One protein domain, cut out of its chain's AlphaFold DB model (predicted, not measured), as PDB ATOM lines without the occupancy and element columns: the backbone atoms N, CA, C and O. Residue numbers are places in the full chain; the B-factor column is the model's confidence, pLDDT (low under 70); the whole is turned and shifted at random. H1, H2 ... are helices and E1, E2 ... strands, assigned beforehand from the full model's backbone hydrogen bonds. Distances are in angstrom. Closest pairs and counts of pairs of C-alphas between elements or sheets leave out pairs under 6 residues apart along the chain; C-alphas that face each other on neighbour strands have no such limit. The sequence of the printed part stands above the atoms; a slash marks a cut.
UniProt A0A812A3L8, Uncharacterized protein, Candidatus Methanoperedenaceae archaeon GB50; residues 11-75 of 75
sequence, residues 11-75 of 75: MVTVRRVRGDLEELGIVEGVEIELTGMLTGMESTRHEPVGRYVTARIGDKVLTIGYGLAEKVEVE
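AT A GLANCE: This is residues 11 to 75 of the 75 residues of an uncharacterized protein of Candidatus Methanoperedenaceae archaeon GB50 (UniProt A0A812A3L8). One five-stranded antiparallel sheet is curled like part of a barrel and stays open, its edge strands E4 and E5 apart; the short helix H1 lies on the chain's way from one edge strand to the other. The hairpin of E2 and E3 runs along the longest axis, with the link of residues 41 to 49 at its far end. The printed part has 65 residues and is mostly strand, with five named strands and one named helix in the order E1, E2, E3, E4, H1, E5, and the sheet's order is E4, E3, E2, E1, E5. It is compact, with a radius of gyration of the C-alphas of 12.4 A, yet elongated, spanning 38 by 23 by 20 A.

IN THESE COORDINATES: E1, residues 11 to 17, begins at C-alpha 11 at (-40.282, -9.496, -32.836) and is 16.8 A long. E2, residues 31 to 40, is the longest strand at 26.4 A and bends by 52 degrees at residue 35; its C-alpha 40 is at (-56.185, -13.523, -50.293). E3 is residues 50 to 57, 22.1 A. E4 is residues 60 to 65, 16.1 A. H1 is residues 66 to 69, 5.0 A. E5, residues 72 to 74, is 6.4 A long and ends at C-alpha 74 at (-42.007, -19.002, -31.066).

HOW THE PARTS SIT: The sheet is strongly twisted. E1 to E4 form a meander, each strand the antiparallel neighbour of the one before. E1 pairs with E2 over its residues 11 to 13, with N 12 and O 32 at 2.9 A, within hydrogen-bond range. E1 pairs with E5 over its residues 14 to 17, antiparallel, with N 73 and O 16 at 2.8 A. E2 and E3 are a hairpin, antiparallel at 157 degrees, with N 52 and O 38 at 2.8 A. E3 and E4 are a hairpin at 155 degrees, with N 62 and O 55 at 2.8 A. E1 is apart from E3 and E4. H1 is on the sheet but stands at the sheet's level, with a height over the sheet of 0.1 A; the closest C-alphas of E3 and H1, those of Tyr 52 and Tyr 66, are 4.9 A apart. H1 is too short for an O i to N i+4 pair; its one O i to N i+3 pair is within hydrogen-bond range.

THE WHOLE: The two C-alphas farthest apart, those of Gly 29 and Thr 44, are 38.1 A apart. The printed part has no cut, and residue 75 is the chain's last. The link from E1 to E2, residues 18 to 30, is long. Mean pLDDT of the printed part is 85.7, and residues 40 to 49 are under 70.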
ATOM      1  N   MET A  11     -41.528  -8.728 -32.840       96.12
ATOM      2  CA  MET A  11     -40.282  -9.496 -32.836       96.12
ATOM      3  C   MET A  11     -40.463 -10.740 -31.966       96.12
ATOM      4  O   MET A  11     -40.873 -10.617 -30.813       96.12
ATOM      5  N   VAL A  12     -40.143 -11.915 -32.502       96.62
ATOM      6  CA  VAL A  12     -40.234 -13.197 -31.791       96.62
ATOM      7  C   VAL A  12     -38.993 -14.040 -32.035       96.62
ATOM      8  O   VAL A  12     -38.334 -13.906 -33.067       96.62
ATOM      9  N   THR A  13     -38.686 -14.947 -31.113       97.56
ATOM     10  CA  THR A  13     -37.590 -15.908 -31.283       97.56
ATOM     11  C   THR A  13     -38.144 -17.285 -31.604       97.56
ATOM     12  O   THR A  13     -39.078 -17.764 -30.962       97.56
ATOM     13  N   VAL A  14     -37.563 -17.958 -32.595       96.38
ATOM     14  CA  VAL A  14     -37.923 -19.339 -32.918       96.38
ATOM     15  C   VAL A  14     -37.459 -20.257 -31.800       96.38
ATOM     16  O   VAL A  14     -36.267 -20.427 -31.564       96.38
ATOM     17  N   ARG A  15     -38.412 -20.916 -31.154       97.00
ATOM     18  CA  ARG A  15     -38.147 -21.899 -30.110       97.00
ATOM     19  C   ARG A  15     -38.012 -23.306 -30.674       97.00
ATOM     20  O   ARG A  15     -37.170 -24.069 -30.214       97.00
ATOM     21  N   ARG A  16     -38.875 -23.671 -31.627       94.94
ATOM     22  CA  ARG A  16     -38.895 -25.010 -32.229       94.94
ATOM     23  C   ARG A  16     -39.460 -24.993 -33.638       94.94
ATOM     24  O   ARG A  16     -40.441 -24.307 -33.911       94.94
ATOM     25  N   VAL A  17     -38.910 -25.835 -34.505       93.00
ATOM     26  CA  VAL A  17     -39.358 -25.984 -35.896       93.00
ATOM     27  C   VAL A  17     -39.709 -27.441 -36.189       93.00
ATOM     28  O   VAL A  17     -39.047 -28.363 -35.711       93.00
ATOM     29  N   ARG A  18     -40.785 -27.679 -36.952       91.81
ATOM     30  CA  ARG A  18     -41.159 -29.017 -37.439       91.81
ATOM     31  C   ARG A  18     -41.102 -29.073 -38.971       91.81
ATOM     32  O   ARG A  18     -41.849 -28.365 -39.640       91.81
ATOM     33  N   GLY A  19     -40.302 -29.994 -39.508       84.44
ATOM     34  CA  GLY A  19     -40.108 -30.195 -40.952       84.44
ATOM     35  C   GLY A  19     -38.943 -29.384 -41.526       84.44
ATOM     36  O   GLY A  19     -38.243 -28.694 -40.792       84.44
ATOM     37  N   ASP A  20     -38.754 -29.475 -42.842       82.00
ATOM     38  CA  ASP A  20     -37.622 -28.879 -43.561       82.00
ATOM     39  C   ASP A  20     -37.852 -27.382 -43.846       82.00
ATOM     40  O   ASP A  20     -38.246 -26.977 -44.938       82.00
ATOM     41  N   LEU A  21     -37.674 -26.546 -42.820       86.75
ATOM     42  CA  LEU A  21     -37.752 -25.076 -42.911       86.75
ATOM     43  C   LEU A  21     -36.377 -24.404 -42.743       86.75
ATOM     44  O   LEU A  21     -36.246 -23.190 -42.916       86.75
ATOM     45  N   GLU A  22     -35.341 -25.200 -42.469       84.25
ATOM     46  CA  GLU A  22     -33.960 -24.742 -42.300       84.25
ATOM     47  C   GLU A  22     -33.416 -24.101 -43.587       84.25
ATOM     48  O   GLU A  22     -32.710 -23.097 -43.530       84.25
ATOM     49  N   GLU A  23     -33.820 -24.607 -44.761       85.25
ATOM     50  CA  GLU A  23     -33.449 -24.039 -46.069       85.25
ATOM     51  C   GLU A  23     -33.979 -22.608 -46.272       85.25
ATOM     52  O   GLU A  23     -33.421 -21.834 -47.052       85.25
ATOM     53  N   LEU A  24     -35.034 -22.230 -45.541       83.88
ATOM     54  CA  LEU A  24     -35.593 -20.876 -45.536       83.88
ATOM     55  C   LEU A  24     -34.922 -19.966 -44.494       83.88
ATOM     56  O   LEU A  24     -35.238 -18.779 -44.434       83.88
ATOM     57  N   GLY A  25     -33.997 -20.494 -43.687       86.75
ATOM     58  CA  GLY A  25     -33.349 -19.779 -42.586       86.75
ATOM     59  C   GLY A  25     -34.179 -19.723 -41.301       86.75
ATOM     60  O   GLY A  25     -33.832 -18.973 -40.391       86.75
ATOM     61  N   ILE A  26     -35.263 -20.500 -41.213       91.62
ATOM     62  CA  ILE A  26     -36.096 -20.610 -40.012       91.62
ATOM     63  C   ILE A  26     -35.559 -21.778 -39.186       91.62
ATOM     64  O   ILE A  26     -35.895 -22.936 -39.435       91.62
ATOM     65  N   VAL A  27     -34.701 -21.463 -38.219       93.88
ATOM     66  CA  VAL A  27     -34.068 -22.432 -37.313       93.88
ATOM     67  C   VAL A  27     -34.237 -21.994 -35.862       93.88
ATOM     68  O   VAL A  27     -34.541 -20.835 -35.593       93.88
ATOM     69  N   GLU A  28     -34.053 -22.916 -34.920       94.75
ATOM     70  CA  GLU A  28     -34.141 -22.610 -33.487       94.75
ATOM     71  C   GLU A  28     -33.130 -21.525 -33.076       94.75
ATOM     72  O   GLU A  28     -31.970 -21.543 -33.488       94.75
ATOM     73  N   GLY A  29     -33.585 -20.569 -32.266       95.38
ATOM     74  CA  GLY A  29     -32.809 -19.431 -31.777       95.38
ATOM     75  C   GLY A  29     -32.746 -18.222 -32.716       95.38
ATOM     76  O   GLY A  29     -32.154 -17.215 -32.342       95.38
ATOM     77  N   VAL A  30     -33.337 -18.288 -33.913       95.62
ATOM     78  CA  VAL A  30     -33.383 -17.139 -34.834       95.62
ATOM     79  C   VAL A  30     -34.482 -16.157 -34.444       95.62
ATOM     80  O   VAL A  30     -35.610 -16.554 -34.152       95.62
ATOM     81  N   GLU A  31     -34.153 -14.869 -34.501       96.31
ATOM     82  CA  GLU A  31     -35.113 -13.775 -34.375       96.31
ATOM     83  C   GLU A  31     -35.852 -13.543 -35.696       96.31
ATOM     84  O   GLU A  31     -35.257 -13.497 -36.778       96.31
ATOM     85  N   ILE A  32     -37.167 -13.381 -35.590       95.19
ATOM     86  CA  ILE A  32     -38.066 -13.120 -36.704       95.19
ATOM     87  C   ILE A  32     -38.915 -11.900 -36.365       95.19
ATOM     88  O   ILE A  32     -39.596 -11.865 -35.343       95.19
ATOM     89  N   GLU A  33     -38.922 -10.922 -37.261       96.06
ATOM     90  CA  GLU A  33     -39.855  -9.799 -37.218       96.06
ATOM     91  C   GLU A  33     -41.058 -10.131 -38.107       96.06
ATOM     92  O   GLU A  33     -40.912 -10.309 -39.320       96.06
ATOM     93  N   LEU A  34     -42.263 -10.212 -37.545       93.69
ATOM     94  CA  LEU A  34     -43.466 -10.273 -38.370       93.69
ATOM     95  C   LEU A  34     -43.764  -8.892 -38.936       93.69
ATOM     96  O   LEU A  34     -43.949  -7.936 -38.202       93.69
ATOM     97  N   THR A  35     -43.874  -8.805 -40.255       92.25
ATOM     98  CA  THR A  35     -44.111  -7.541 -40.973       92.25
ATOM     99  C   THR A  35     -45.520  -7.451 -41.551       92.25
ATOM    100  O   THR A  35     -45.929  -6.393 -42.019       92.25
ATOM    101  N   GLY A  36     -46.287  -8.547 -41.535       89.50
ATOM    102  CA  GLY A  36     -47.671  -8.519 -41.993       89.50
ATOM    103  C   GLY A  36     -48.347  -9.880 -42.062       89.50
ATOM    104  O   GLY A  36     -47.718 -10.934 -41.964       89.50
ATOM    105  N   MET A  37     -49.659  -9.836 -42.287       86.06
ATOM    106  CA  MET A  37     -50.467 -10.992 -42.658       86.06
ATOM    107  C   MET A  37     -51.195 -10.697 -43.961       86.06
ATOM    108  O   MET A  37     -51.818  -9.647 -44.111       86.06
ATOM    109  N   LEU A  38     -51.152 -11.643 -44.893       79.69
ATOM    110  CA  LEU A  38     -51.888 -11.557 -46.149       79.69
ATOM    111  C   LEU A  38     -53.025 -12.569 -46.111       79.69
ATOM    112  O   LEU A  38     -52.804 -13.752 -45.858       79.69
ATOM    113  N   THR A  39     -54.242 -12.107 -46.381       70.31
ATOM    114  CA  THR A  39     -55.392 -12.985 -46.612       70.31
ATOM    115  C   THR A  39     -55.920 -12.708 -48.009       70.31
ATOM    116  O   THR A  39     -56.584 -11.701 -48.234       70.31
ATOM    117  N   GLY A  40     -55.609 -13.592 -48.955       63.44
ATOM    118  CA  GLY A  40     -56.185 -13.523 -50.293       63.44
ATOM    119  C   GLY A  40     -57.642 -13.973 -50.238       63.44
ATOM    120  O   GLY A  40     -57.897 -15.163 -50.051       63.44
ATOM    121  N   MET A  41     -58.589 -13.035 -50.354       53.19
ATOM    122  CA  MET A  41     -60.030 -13.333 -50.359       53.19
ATOM    123  C   MET A  41     -60.642 -13.378 -51.767       53.19
ATOM    124  O   MET A  41     -61.674 -14.023 -51.939       53.19
ATOM    125  N   GLU A  42     -60.021 -12.777 -52.788       47.66
ATOM    126  CA  GLU A  42     -60.594 -12.724 -54.139       47.66
ATOM    127  C   GLU A  42     -59.561 -12.989 -55.243       47.66
ATOM    128  O   GLU A  42     -58.471 -12.430 -55.285       47.66
ATOM    129  N   SER A  43     -59.931 -13.883 -56.160       45.41
ATOM    130  CA  SER A  43     -59.105 -14.323 -57.282       45.41
ATOM    131  C   SER A  43     -59.058 -13.275 -58.396       45.41
ATOM    132  O   SER A  43     -59.753 -13.410 -59.405       45.41
ATOM    133  N   THR A  44     -58.159 -12.294 -58.307       51.19
ATOM    134  CA  THR A  44     -57.724 -11.514 -59.482       51.19
ATOM    135  C   THR A  44     -56.613 -12.249 -60.257       51.19
ATOM    136  O   THR A  44     -55.551 -11.724 -60.537       51.19
ATOM    137  N   ARG A  45     -56.836 -13.523 -60.619       56.38
ATOM    138  CA  ARG A  45     -55.970 -14.405 -61.452       56.38
ATOM    139  C   ARG A  45     -54.480 -14.581 -61.073       56.38
ATOM    140  O   ARG A  45     -53.866 -15.487 -61.625       56.38
ATOM    141  N   HIS A  46     -53.904 -13.812 -60.151       56.47
ATOM    142  CA  HIS A  46     -52.471 -13.841 -59.828       56.47
ATOM    143  C   HIS A  46     -52.161 -13.683 -58.331       56.47
ATOM    144  O   HIS A  46     -50.995 -13.753 -57.948       56.47
ATOM    145  N   GLU A  47     -53.172 -13.500 -57.479       58.00
ATOM    146  CA  GLU A  47     -52.975 -13.392 -56.034       58.00
ATOM    147  C   GLU A  47     -53.049 -14.772 -55.364       58.00
ATOM    148  O   GLU A  47     -53.906 -15.591 -55.717       58.00
ATOM    149  N   PRO A  48     -52.149 -15.064 -54.412       55.53
ATOM    150  CA  PRO A  48     -52.147 -16.338 -53.720       55.53
ATOM    151  C   PRO A  48     -53.424 -16.491 -52.879       55.53
ATOM    152  O   PRO A  48     -53.690 -15.718 -51.960       55.53
ATOM    153  N   VAL A  49     -54.227 -17.506 -53.207       66.06
ATOM    154  CA  VAL A  49     -55.441 -17.856 -52.459       66.06
ATOM    155  C   VAL A  49     -55.027 -18.514 -51.145       66.06
ATOM    156  O   VAL A  49     -54.451 -19.601 -51.150       66.06
ATOM    157  N   GLY A  50     -55.324 -17.872 -50.015       78.12
ATOM    158  CA  GLY A  50     -55.015 -18.407 -48.690       78.12
ATOM    159  C   GLY A  50     -54.515 -17.363 -47.699       78.12
ATOM    160  O   GLY A  50     -54.487 -16.164 -47.980       78.12
ATOM    161  N   ARG A  51     -54.137 -17.842 -46.510       88.50
ATOM    162  CA  ARG A  51     -53.514 -17.026 -45.464       88.50
ATOM    163  C   ARG A  51     -51.998 -17.184 -45.508       88.50
ATOM    164  O   ARG A  51     -51.488 -18.292 -45.695       88.50
ATOM    165  N   TYR A  52     -51.293 -16.086 -45.296       90.44
ATOM    166  CA  TYR A  52     -49.840 -16.036 -45.266       90.44
ATOM    167  C   TYR A  52     -49.373 -15.087 -44.171       90.44
ATOM    168  O   TYR A  52     -50.061 -14.124 -43.832       90.44
ATOM    169  N   VAL A  53     -48.180 -15.357 -43.663       91.88
ATOM    170  CA  VAL A  53     -47.432 -14.469 -42.778       91.88
ATOM    171  C   VAL A  53     -46.249 -13.925 -43.563       91.88
ATOM    172  O   VAL A  53     -45.567 -14.681 -44.255       91.88
ATOM    173  N   THR A  54     -45.998 -12.627 -43.462       93.56
ATOM    174  CA  THR A  54     -44.780 -12.012 -43.984       93.56
ATOM    175  C   THR A  54     -43.831 -11.766 -42.823       93.56
ATOM    176  O   THR A  54     -44.192 -11.137 -41.830       93.56
ATOM    177  N   ALA A  55     -42.615 -12.276 -42.947       93.06
ATOM    178  CA  ALA A  55     -41.616 -12.288 -41.895       93.06
ATOM    179  C   ALA A  55     -40.281 -11.766 -42.428       93.06
ATOM    180  O   ALA A  55     -39.908 -12.059 -43.565       93.06
ATOM    181  N   ARG A  56     -39.552 -11.012 -41.610       94.62
ATOM    182  CA  ARG A  56     -38.181 -10.593 -41.878       94.62
ATOM    183  C   ARG A  56     -37.225 -11.371 -40.979       94.62
ATOM    184  O   ARG A  56     -37.431 -11.455 -39.772       94.62
ATOM    185  N   ILE A  57     -36.188 -11.929 -41.595       93.62
ATOM    186  CA  ILE A  57     -35.098 -12.656 -40.938       93.62
ATOM    187  C   ILE A  57     -33.788 -12.052 -41.445       93.62
ATOM    188  O   ILE A  57     -33.421 -12.238 -42.610       93.62
ATOM    189  N   GLY A  58     -33.109 -11.278 -40.595       89.50
ATOM    190  CA  GLY A  58     -31.997 -10.425 -41.026       89.50
ATOM    191  C   GLY A  58     -32.429  -9.494 -42.166       89.50
ATOM    192  O   GLY A  58     -33.445  -8.811 -42.071       89.50
ATOM    193  N   ASP A  59     -31.698  -9.509 -43.281       90.06
ATOM    194  CA  ASP A  59     -31.998  -8.683 -44.460       90.06
ATOM    195  C   ASP A  59     -33.027  -9.305 -45.426       90.06
ATOM    196  O   ASP A  59     -33.330  -8.731 -46.474       90.06
ATOM    197  N   LYS A  60     -33.559 -10.499 -45.124       90.69
ATOM    198  CA  LYS A  60     -34.472 -11.230 -46.016       90.69
ATOM    199  C   LYS A  60     -35.918 -11.080 -45.570       90.69
ATOM    200  O   LYS A  60     -36.235 -11.322 -44.411       90.69
ATOM    201  N   VAL A  61     -36.805 -10.767 -46.514       92.12
ATOM    202  CA  VAL A  61     -38.262 -10.803 -46.313       92.12
ATOM    203  C   VAL A  61     -38.823 -12.056 -46.980       92.12
ATOM    204  O   VAL A  61     -38.557 -12.315 -48.154       92.12
ATOM    205  N   LEU A  62     -39.590 -12.833 -46.223       91.06
ATOM    206  CA  LEU A  62     -40.174 -14.109 -46.616       91.06
ATOM    207  C   LEU A  62     -41.694 -14.044 -46.480       91.06
ATOM    208  O   LEU A  62     -42.214 -13.540 -45.487       91.06
ATOM    209  N   THR A  63     -42.405 -14.625 -47.443       91.12
ATOM    210  CA  THR A  63     -43.845 -14.886 -47.330       91.12
ATOM    211  C   THR A  63     -44.045 -16.372 -47.069       91.12
ATOM    212  O   THR A  63     -43.737 -17.209 -47.916       91.12
ATOM    213  N   ILE A  64     -44.553 -16.700 -45.886       90.62
ATOM    214  CA  ILE A  64     -44.707 -18.060 -45.376       90.62
ATOM    215  C   ILE A  64     -46.195 -18.412 -45.402       90.62
ATOM    216  O   ILE A  64     -47.028 -17.699 -44.843       90.62
ATOM    217  N   GLY A  65     -46.553 -19.519 -46.053       90.88
ATOM    218  CA  GLY A  65     -47.932 -20.015 -46.033       90.88
ATOM    219  C   GLY A  65     -48.381 -20.373 -44.616       90.88
ATOM    220  O   GLY A  65     -47.591 -20.901 -43.835       90.88
ATOM    221  N   TYR A  66     -49.657 -20.145 -44.291       90.94
ATOM    222  CA  TYR A  66     -50.188 -20.381 -42.938       90.94
ATOM    223  C   TYR A  66     -49.897 -21.797 -42.407       90.94
ATOM    224  O   TYR A  66     -49.562 -21.958 -41.239       90.94
ATOM    225  N   GLY A  67     -49.956 -22.805 -43.288       90.88
ATOM    226  CA  GLY A  67     -49.673 -24.208 -42.957       90.88
ATOM    227  C   GLY A  67     -48.193 -24.556 -42.734       90.88
ATOM    228  O   GLY A  67     -47.871 -25.623 -42.216       90.88
ATOM    229  N   LEU A  68     -47.272 -23.680 -43.136       91.44
ATOM    230  CA  LEU A  68     -45.864 -23.770 -42.744       91.44
ATOM    231  C   LEU A  68     -45.623 -22.994 -41.449       91.44
ATOM    232  O   LEU A  68     -44.926 -23.486 -40.570       91.44
ATOM    233  N   ALA A  69     -46.253 -21.828 -41.300       92.75
ATOM    234  CA  ALA A  69     -46.145 -21.019 -40.091       92.75
ATOM    235  C   ALA A  69     -46.710 -21.732 -38.841       92.75
ATOM    236  O   ALA A  69     -46.147 -21.585 -37.762       92.75
ATOM    237  N   GLU A  70     -47.731 -22.591 -38.968       94.31
ATOM    238  CA  GLU A  70     -48.225 -23.430 -37.851       94.31
ATOM    239  C   GLU A  70     -47.199 -24.463 -37.335       94.31
ATOM    240  O   GLU A  70     -47.391 -25.064 -36.279       94.31
ATOM    241  N   LYS A  71     -46.111 -24.702 -38.077       94.88
ATOM    242  CA  LYS A  71     -45.053 -25.654 -37.706       94.88
ATOM    243  C   LYS A  71     -43.896 -25.005 -36.948       94.88
ATOM    244  O   LYS A  71     -42.959 -25.710 -36.569       94.88
ATOM    245  N   VAL A  72     -43.954 -23.690 -36.751       95.62
ATOM    246  CA  VAL A  72     -42.919 -22.892 -36.095       95.62
ATOM    247  C   VAL A  72     -43.460 -22.414 -34.754       95.62
ATOM    248  O   VAL A  72     -44.411 -21.636 -34.698       95.62
ATOM    249  N   GLU A  73     -42.865 -22.903 -33.672       96.81
ATOM    250  CA  GLU A  73     -43.139 -22.440 -32.316       96.81
ATOM    251  C   GLU A  73     -42.177 -21.305 -31.970       96.81
ATOM    252  O   GLU A  73     -40.967 -21.429 -32.167       96.81
ATOM    253  N   VAL A  74     -42.727 -20.219 -31.437       96.81
ATOM    254  CA  VAL A  74     -42.007 -19.002 -31.066       96.81
ATOM    255  C   VAL A  74     -42.336 -18.559 -29.640       96.81
ATOM    256  O   VAL A  74     -43.369 -18.959 -29.072       96.81
ATOM    257  N   GLU A  75     -41.453 -17.729 -29.093       95.62
ATOM    258  CA  GLU A  75     -41.582 -17.022 -27.813       95.62
ATOM    259  C   GLU A  75     -41.197 -15.543 -27.922       95.62
ATOM    260  O   GLU A  75     -40.402 -15.193 -28.830       95.62
TER     261      GLU A  75